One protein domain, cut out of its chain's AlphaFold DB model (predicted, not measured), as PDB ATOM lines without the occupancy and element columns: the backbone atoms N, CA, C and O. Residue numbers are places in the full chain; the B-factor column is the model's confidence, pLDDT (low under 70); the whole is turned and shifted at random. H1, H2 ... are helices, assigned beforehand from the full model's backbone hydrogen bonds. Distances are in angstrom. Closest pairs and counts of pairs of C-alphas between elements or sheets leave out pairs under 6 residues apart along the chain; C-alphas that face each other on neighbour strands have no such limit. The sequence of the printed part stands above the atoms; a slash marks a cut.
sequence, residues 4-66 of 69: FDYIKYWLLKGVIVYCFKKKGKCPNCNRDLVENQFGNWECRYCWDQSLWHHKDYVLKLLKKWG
ATOM      1  N   PHE A   4     -41.230   5.979 -21.281       84.81
ATOM      2  CA  PHE A   4     -41.611   7.356 -21.558       84.81
ATOM      3  C   PHE A   4     -40.585   8.129 -22.407       84.81
ATOM      4  O   PHE A   4     -40.981   8.855 -23.321       84.81
ATOM      5  N   ASP A   5     -39.283   7.934 -22.184       89.88
ATOM      6  CA  ASP A   5     -38.227   8.548 -23.003       89.88
ATOM      7  C   ASP A   5     -38.266   8.017 -24.438       89.88
ATOM      8  O   ASP A   5     -38.134   8.774 -25.401       89.88
ATOM      9  N   TYR A   6     -38.524   6.714 -24.585       89.81
ATOM     10  CA  TYR A   6     -38.714   6.075 -25.885       89.81
ATOM     11  C   TYR A   6     -39.891   6.696 -26.650       89.81
ATOM     12  O   TYR A   6     -39.768   7.002 -27.835       89.81
ATOM     13  N   ILE A   7     -41.019   6.943 -25.975       92.19
ATOM     14  CA  ILE A   7     -42.191   7.570 -26.602       92.19
ATOM     15  C   ILE A   7     -41.873   9.003 -27.040       92.19
ATOM     16  O   ILE A   7     -42.187   9.368 -28.173       92.19
ATOM     17  N   LYS A   8     -41.214   9.801 -26.190       92.50
ATOM     18  CA  LYS A   8     -40.786  11.169 -26.540       92.50
ATOM     19  C   LYS A   8     -39.882  11.183 -27.772       92.50
ATOM     20  O   LYS A   8     -40.094  11.987 -28.676       92.50
ATOM     21  N   TYR A   9     -38.914  10.270 -27.828       93.50
ATOM     22  CA  TYR A   9     -37.994  10.146 -28.955       93.50
ATOM     23  C   TYR A   9     -38.720   9.859 -30.276       93.50
ATOM     24  O   TYR A   9     -38.431  10.494 -31.290       93.50
ATOM     25  N   TRP A  10     -39.688   8.940 -30.283       93.81
ATOM     26  CA  TRP A  10     -40.469   8.645 -31.489       93.81
ATOM     27  C   TRP A  10     -41.428   9.765 -31.867       93.81
ATOM     28  O   TRP A  10     -41.601  10.041 -33.057       93.81
ATOM     29  N   LEU A  11     -41.983  10.464 -30.879       94.06
ATOM     30  CA  LEU A  11     -42.849  11.607 -31.128       94.06
ATOM     31  C   LEU A  11     -42.097  12.741 -31.847       94.06
ATOM     32  O   LEU A  11     -42.637  13.309 -32.793       94.06
ATOM     33  N   LEU A  12     -40.833  13.004 -31.488       94.00
ATOM     34  CA  LEU A  12     -39.954  13.943 -32.212       94.00
ATOM     35  C   LEU A  12     -39.721  13.545 -33.679       94.00
ATOM     36  O   LEU A  12     -39.453  14.401 -34.516       94.00
ATOM     37  N   LYS A  13     -39.861  12.257 -34.009       93.62
ATOM     38  CA  LYS A  13     -39.795  11.734 -35.385       93.62
ATOM     39  C   LYS A  13     -41.150  11.711 -36.094       93.62
ATOM     40  O   LYS A  13     -41.260  11.151 -37.180       93.62
ATOM     41  N   GLY A  14     -42.185  12.275 -35.477       92.06
ATOM     42  CA  GLY A  14     -43.543  12.275 -36.010       92.06
ATOM     43  C   GLY A  14     -44.250  10.924 -35.922       92.06
ATOM     44  O   GLY A  14     -45.222  10.705 -36.642       92.06
ATOM     45  N   VAL A  15     -43.784  10.016 -35.058       92.19
ATOM     46  CA  VAL A  15     -44.383   8.692 -34.855       92.19
ATOM     47  C   VAL A  15     -45.132   8.660 -33.528       92.19
ATOM     48  O   VAL A  15     -44.580   8.965 -32.472       92.19
ATOM     49  N   ILE A  16     -46.396   8.245 -33.570       93.44
ATOM     50  CA  ILE A  16     -47.220   8.074 -32.373       93.44
ATOM     51  C   ILE A  16     -47.110   6.627 -31.907       93.44
ATOM     52  O   ILE A  16     -47.537   5.706 -32.599       93.44
ATOM     53  N   VAL A  17     -46.593   6.426 -30.698       93.06
ATOM     54  CA  VAL A  17     -46.664   5.127 -30.022       93.06
ATOM     55  C   VAL A  17     -48.046   4.992 -29.391       93.06
ATOM     56  O   VAL A  17     -48.413   5.786 -28.524       93.06
ATOM     57  N   TYR A  18     -48.824   4.006 -29.832       93.94
ATOM     58  CA  TYR A  18     -50.163   3.722 -29.307       93.94
ATOM     59  C   TYR A  18     -50.290   2.324 -28.700       93.94
ATOM     60  O   TYR A  18     -51.353   2.026 -28.175       93.94
ATOM     61  N   CYS A  19     -49.247   1.495 -28.753       93.62
ATOM     62  CA  CYS A  19     -49.194   0.156 -28.171       93.62
ATOM     63  C   CYS A  19     -48.092   0.110 -27.102       93.62
ATOM     64  O   CYS A  19     -46.990   0.615 -27.327       93.62
ATOM     65  N   PHE A  20     -48.399  -0.464 -25.946       93.00
ATOM     66  CA  PHE A  20     -47.620  -0.384 -24.714       93.00
ATOM     67  C   PHE A  20     -47.521  -1.757 -24.053       93.00
ATOM     68  O   PHE A  20     -48.419  -2.596 -24.174       93.00
ATOM     69  N   LYS A  21     -46.432  -1.977 -23.309       90.06
ATOM     70  CA  LYS A  21     -46.206  -3.251 -22.605       90.06
ATOM     71  C   LYS A  21     -46.978  -3.352 -21.294       90.06
ATOM     72  O   LYS A  21     -47.182  -4.449 -20.785       90.06
ATOM     73  N   LYS A  22     -47.364  -2.215 -20.713       89.50
ATOM     74  CA  LYS A  22     -47.991  -2.141 -19.392       89.50
ATOM     75  C   LYS A  22     -49.419  -1.620 -19.485       89.50
ATOM     76  O   LYS A  22     -49.706  -0.694 -20.243       89.50
ATOM     77  N   LYS A  23     -50.286  -2.173 -18.634       94.75
ATOM     78  CA  LYS A  23     -51.618  -1.631 -18.360       94.75
ATOM     79  C   LYS A  23     -51.512  -0.229 -17.771       94.75
ATOM     80  O   LYS A  23     -50.615   0.046 -16.975       94.75
ATOM     81  N   GLY A  24     -52.477   0.626 -18.090       94.12
ATOM     82  CA  GLY A  24     -52.621   1.923 -17.445       94.12
ATOM     83  C   GLY A  24     -53.285   2.943 -18.352       94.12
ATOM     84  O   GLY A  24     -54.157   2.608 -19.152       94.12
ATOM     85  N   LYS A  25     -52.850   4.196 -18.215       94.81
ATOM     86  CA  LYS A  25     -53.292   5.309 -19.052       94.81
ATOM     87  C   LYS A  25     -52.278   5.580 -20.151       94.81
ATOM     88  O   LYS A  25     -51.071   5.513 -19.932       94.81
ATOM     89  N   CYS A  26     -52.779   5.926 -21.328       94.25
ATOM     90  CA  CYS A  26     -51.966   6.318 -22.460       94.25
ATOM     91  C   CYS A  26     -51.121   7.548 -22.104       94.25
ATOM     92  O   CYS A  26     -51.688   8.589 -21.769       94.25
ATOM     93  N   PRO A  27     -49.793   7.495 -22.262       91.81
ATOM     94  CA  PRO A  27     -48.926   8.637 -21.987       91.81
ATOM     95  C   PRO A  27     -49.296   9.877 -22.821       91.81
ATOM     96  O   PRO A  27     -49.312  11.001 -22.313       91.81
ATOM     97  N   ASN A  28     -49.690   9.685 -24.083       92.12
ATOM     98  CA  ASN A  28     -49.990  10.780 -25.014       92.12
ATOM     99  C   ASN A  28     -51.263  11.550 -24.621       92.12
ATOM    100  O   ASN A  28     -51.263  12.781 -24.524       92.12
ATOM    101  N   CYS A  29     -52.365  10.839 -24.361       92.62
ATOM    102  CA  CYS A  29     -53.696  11.442 -24.203       92.62
ATOM    103  C   CYS A  29     -54.351  11.217 -22.831       92.62
ATOM    104  O   CYS A  29     -55.419  11.768 -22.583       92.62
ATOM    105  N   ASN A  30     -53.716  10.454 -21.937       94.38
ATOM    106  CA  ASN A  30     -54.186  10.110 -20.590       94.38
ATOM    107  C   ASN A  30     -55.512   9.320 -20.529       94.38
ATOM    108  O   ASN A  30     -56.128   9.235 -19.467       94.38
ATOM    109  N   ARG A  31     -55.967   8.740 -21.648       95.50
ATOM    110  CA  ARG A  31     -57.115   7.816 -21.679       95.50
ATOM    111  C   ARG A  31     -56.692   6.405 -21.294       95.50
ATOM    112  O   ARG A  31     -55.531   6.052 -21.488       95.50
ATOM    113  N   ASP A  32     -57.630   5.607 -20.803       97.06
ATOM    114  CA  ASP A  32     -57.365   4.211 -20.459       97.06
ATOM    115  C   ASP A  32     -56.926   3.400 -21.682       97.06
ATOM    116  O   ASP A  32     -57.413   3.598 -22.802       97.06
ATOM    117  N   LEU A  33     -55.959   2.515 -21.459       97.25
ATOM    118  CA  LEU A  33     -55.510   1.548 -22.446       97.25
ATOM    119  C   LEU A  33     -56.438   0.334 -22.452       97.25
ATOM    120  O   LEU A  33     -56.906  -0.111 -21.404       97.25
ATOM    121  N   VAL A  34     -56.650  -0.221 -23.639       96.94
ATOM    122  CA  VAL A  34     -57.448  -1.428 -23.856       96.94
ATOM    123  C   VAL A  34     -56.502  -2.562 -24.226       96.94
ATOM    124  O   VAL A  34     -55.585  -2.363 -25.019       96.94
ATOM    125  N   GLU A  35     -56.691  -3.735 -23.635       96.81
ATOM    126  CA  GLU A  35     -55.906  -4.917 -23.989       96.81
ATOM    127  C   GLU A  35     -56.358  -5.459 -25.351       96.81
ATOM    128  O   GLU A  35     -57.556  -5.586 -25.613       96.81
ATOM    129  N   ASN A  36     -55.406  -5.755 -26.232       93.31
ATOM    130  CA  ASN A  36     -55.679  -6.378 -27.521       93.31
ATOM    131  C   ASN A  36     -55.526  -7.904 -27.458       93.31
ATOM    132  O   ASN A  36     -55.068  -8.470 -26.470       93.31
ATOM    133  N   GLN A  37     -55.874  -8.583 -28.553       94.44
ATOM    134  CA  GLN A  37     -55.853 -10.051 -28.643       94.44
ATOM    135  C   GLN A  37     -54.473 -10.701 -28.415       94.44
ATOM    136  O   GLN A  37     -54.389 -11.915 -28.269       94.44
ATOM    137  N   PHE A  38     -53.396  -9.913 -28.406       93.25
ATOM    138  CA  PHE A  38     -52.027 -10.381 -28.191       93.25
ATOM    139  C   PHE A  38     -51.508 -10.075 -26.777       93.25
ATOM    140  O   PHE A  38     -50.317 -10.245 -26.524       93.25
ATOM    141  N   GLY A  39     -52.363  -9.583 -25.871       93.19
ATOM    142  CA  GLY A  39     -51.989  -9.212 -24.501       93.19
ATOM    143  C   GLY A  39     -51.204  -7.900 -24.389       93.19
ATOM    144  O   GLY A  39     -50.599  -7.621 -23.353       93.19
ATOM    145  N   ASN A  40     -51.175  -7.087 -25.453       94.62
ATOM    146  CA  ASN A  40     -50.588  -5.748 -25.408       94.62
ATOM    147  C   ASN A  40     -51.657  -4.700 -25.095       94.62
ATOM    148  O   ASN A  40     -52.839  -4.898 -25.369       94.62
ATOM    149  N   TRP A  41     -51.231  -3.553 -24.575       96.38
ATOM    150  CA  TRP A  41     -52.125  -2.472 -24.168       96.38
ATOM    151  C   TRP A  41     -52.109  -1.359 -25.202       96.38
ATOM    152  O   TRP A  41     -51.060  -0.779 -25.454       96.38
ATOM    153  N   GLU A  42     -53.251  -1.027 -25.795       96.31
ATOM    154  CA  GLU A  42     -53.333  -0.028 -26.857       96.31
ATOM    155  C   GLU A  42     -54.249   1.153 -26.531       96.31
ATOM    156  O   GLU A  42     -55.274   1.036 -25.858       96.31
ATOM    157  N   CYS A  43     -53.883   2.331 -27.033       96.69
ATOM    158  CA  CYS A  43     -54.729   3.511 -26.997       96.69
ATOM    159  C   CYS A  43     -55.460   3.674 -28.331       96.69
ATOM    160  O   CYS A  43     -54.941   4.312 -29.251       96.69
ATOM    161  N   ARG A  44     -56.698   3.171 -28.394       95.31
ATOM    162  CA  ARG A  44     -57.587   3.309 -29.564       95.31
ATOM    163  C   ARG A  44     -57.728   4.757 -30.020       95.31
ATOM    164  O   ARG A  44     -57.587   5.045 -31.196       95.31
ATOM    165  N   TYR A  45     -57.874   5.686 -29.074       94.69
ATOM    166  CA  TYR A  45     -57.976   7.109 -29.396       94.69
ATOM    167  C   TYR A  45     -56.735   7.644 -30.121       94.69
ATOM    168  O   TYR A  45     -56.871   8.357 -31.105       94.69
ATOM    169  N   CYS A  46     -55.521   7.317 -29.658       93.94
ATOM    170  CA  CYS A  46     -54.307   7.775 -30.343       93.94
ATOM    171  C   CYS A  46     -54.172   7.155 -31.730       93.94
ATOM    172  O   CYS A  46     -53.741   7.845 -32.651       93.94
ATOM    173  N   TRP A  47     -54.538   5.880 -31.862       94.00
ATOM    174  CA  TRP A  47     -54.556   5.187 -33.141       94.00
ATOM    175  C   TRP A  47     -55.530   5.862 -34.117       94.00
ATOM    176  O   TRP A  47     -55.106   6.308 -35.180       94.00
ATOM    177  N   ASP A  48     -56.779   6.092 -33.710       94.19
ATOM    178  CA  ASP A  48     -57.782   6.773 -34.533       94.19
ATOM    179  C   ASP A  48     -57.341   8.198 -34.910       94.19
ATOM    180  O   ASP A  48     -57.394   8.584 -36.076       94.19
ATOM    181  N   GLN A  49     -56.840   8.991 -33.956       92.81
ATOM    182  CA  GLN A  49     -56.349  10.345 -34.247       92.81
ATOM    183  C   GLN A  49     -55.174  10.346 -35.233       92.81
ATOM    184  O   GLN A  49     -55.094  11.239 -36.076       92.81
ATOM    185  N   SER A  50     -54.290   9.344 -35.163       87.31
ATOM    186  CA  SER A  50     -53.191   9.191 -36.122       87.31
ATOM    187  C   SER A  50     -53.663   8.836 -37.536       87.31
ATOM    188  O   SER A  50     -52.966   9.143 -38.493       87.31
ATOM    189  N   LEU A  51     -54.857   8.256 -37.698       88.69
ATOM    190  CA  LEU A  51     -55.428   7.971 -39.019       88.69
ATOM    191  C   LEU A  51     -56.073   9.213 -39.649       88.69
ATOM    192  O   LEU A  51     -55.914   9.446 -40.844       88.69
ATOM    193  N   TRP A  52     -56.782  10.018 -38.852       90.44
ATOM    194  CA  TRP A  52     -57.603  11.123 -39.368       90.44
ATOM    195  C   TRP A  52     -56.906  12.489 -39.355       90.44
ATOM    196  O   TRP A  52     -57.124  13.300 -40.252       90.44
ATOM    197  N   HIS A  53     -56.062  12.759 -38.355       92.06
ATOM    198  CA  HIS A  53     -55.470  14.083 -38.111       92.06
ATOM    199  C   HIS A  53     -54.003  13.994 -37.665       92.06
ATOM    200  O   HIS A  53     -53.569  14.749 -36.793       92.06
ATOM    201  N   HIS A  54     -53.225  13.073 -38.253       91.88
ATOM    202  CA  HIS A  54     -51.863  12.735 -37.804       91.88
ATOM    203  C   HIS A  54     -50.982  13.951 -37.504       91.88
ATOM    204  O   HIS A  54     -50.457  14.079 -36.400       91.88
ATOM    205  N   LYS A  55     -50.841  14.865 -38.475       94.31
ATOM    206  CA  LYS A  55     -49.942  16.023 -38.373       94.31
ATOM    207  C   LYS A  55     -50.321  16.937 -37.206       94.31
ATOM    208  O   LYS A  55     -49.479  17.229 -36.359       94.31
ATOM    209  N   ASP A  56     -51.581  17.355 -37.144       94.31
ATOM    210  CA  ASP A  56     -52.066  18.264 -36.100       94.31
ATOM    211  C   ASP A  56     -52.024  17.599 -34.724       94.31
ATOM    212  O   ASP A  56     -51.692  18.233 -33.719       94.31
ATOM    213  N   TYR A  57     -52.299  16.297 -34.675       94.31
ATOM    214  CA  TYR A  57     -52.255  15.529 -33.444       94.31
ATOM    215  C   TYR A  57     -50.824  15.371 -32.912       94.31
ATOM    216  O   TYR A  57     -50.589  15.609 -31.726       94.31
ATOM    217  N   VAL A  58     -49.848  15.066 -33.775       95.00
ATOM    218  CA  VAL A  58     -48.418  15.053 -33.417       95.00
ATOM    219  C   VAL A  58     -47.982  16.422 -32.894       95.00
ATOM    220  O   VAL A  58     -47.390  16.491 -31.818       95.00
ATOM    221  N   LEU A  59     -48.317  17.513 -33.591       95.38
ATOM    222  CA  LEU A  59     -47.968  18.874 -33.158       95.38
ATOM    223  C   LEU A  59     -48.562  19.205 -31.785       95.38
ATOM    224  O   LEU A  59     -47.870  19.742 -30.920       95.38
ATOM    225  N   LYS A  60     -49.824  18.835 -31.547       94.50
ATOM    226  CA  LYS A  60     -50.482  19.007 -30.248       94.50
ATOM    227  C   LYS A  60     -49.754  18.254 -29.134       94.50
ATOM    228  O   LYS A  60     -49.605  18.794 -28.039       94.50
ATOM    229  N   LEU A  61     -49.320  17.019 -29.387       94.75
ATOM    230  CA  LEU A  61     -48.594  16.215 -28.403       94.75
ATOM    231  C   LEU A  61     -47.192  16.769 -28.128       94.75
ATOM    232  O   LEU A  61     -46.808  16.865 -26.964       94.75
ATOM    233  N   LEU A  62     -46.461  17.189 -29.165       95.25
ATOM    234  CA  LEU A  62     -45.145  17.816 -29.018       95.25
ATOM    235  C   LEU A  62     -45.230  19.087 -28.160       95.25
ATOM    236  O   LEU A  62     -44.460  19.228 -27.211       95.25
ATOM    237  N   LYS A  63     -46.225  19.949 -28.418       95.25
ATOM    238  CA  LYS A  63     -46.488  21.154 -27.610       95.25
ATOM    239  C   LYS A  63     -46.878  20.827 -26.175       95.25
ATOM    240  O   LYS A  63     -46.316  21.387 -25.240       95.25
ATOM    241  N   LYS A  64     -47.797  19.873 -25.976       93.12
ATOM    242  CA  LYS A  64     -48.211  19.404 -24.637       93.12
ATOM    243  C   LYS A  64     -47.008  18.985 -23.788       93.12
ATOM    244  O   LYS A  64     -47.041  19.113 -22.569       93.12
ATOM    245  N   TRP A  65     -45.988  18.419 -24.424       92.56
ATOM    246  CA  TRP A  65     -44.808  17.878 -23.761       92.56
ATOM    247  C   TRP A  65     -43.604  18.825 -23.767       92.56
ATOM    248  O   TRP A  65     -42.535  18.412 -23.319       92.56
ATOM    249  N   GLY A  66     -43.761  20.067 -24.243       94.12
ATOM    250  CA  GLY A  66     -42.684  21.062 -24.288       94.12
ATOM    251  C   GLY A  66     -41.504  20.642 -25.166       94.12
ATOM    252  O   GLY A  66     -40.363  20.963 -24.855       94.12
TER     253      GLY A  66
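This is residues 4 to 66 of the 69 residues of an uncharacterized protein of archaeon (UniProt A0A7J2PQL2). Three short helices sit as a triangle, with H3 at one end of the domain and H1 and H2 to its two sides; the long looped stretch of residues 13 to 43 runs back between H1 and H2 and makes the opposite end. Within this end, short antiparallel pairings put residues 41 to 42 beside both residues 19 to 20 and residues 34 to 35. The printed part has 63 residues, with three named helices in the order H1, H2, H3 and no named strand. The class is all helix, though under half of the residues, 29 of 63, are in named elements. The whole is compact, with a radius of gyration of the C-alphas of 11.2 A and spans of 30 by 25 by 17 A.

H3, residues 54 to 64, touches H1, residues 4 to 12. Their closest C-alphas are those of Leu 11 and Val 58, 6.9 A apart. They run opposite ways at a steep tilt of 52 degrees. H2, residues 44 to 52, is close to H3 but not clearly touching it; their closest C-alphas, of Gln 49 and Tyr 57, are 6.7 A apart. These two also run opposite ways, at a steep tilt of 55 degrees. H1 and H2 are apart. In H1, H2 and H3, every O i to N i+4 pair is within hydrogen-bond range.

H3 measures 15.2 A from first to last C-alpha and ends at C-alpha 64, at (-48.211, 19.404, -24.637). H1 measures 12.6 A and begins at C-alpha 4, at (-41.611, 7.356, -21.558). H2 measures 12.5 A and begins at C-alpha 44, at (-57.587, 3.309, -29.564).

The two C-alphas farthest apart are those of Gln 37 and Gly 66, at 34.1 A. The link from H1 to H2 is long, with 31 residues, and the one from H2 to H3 is tight, with 1 residue. The printed part has no cut. Its mean pLDDT is 93.5, and no printed residue is under 70.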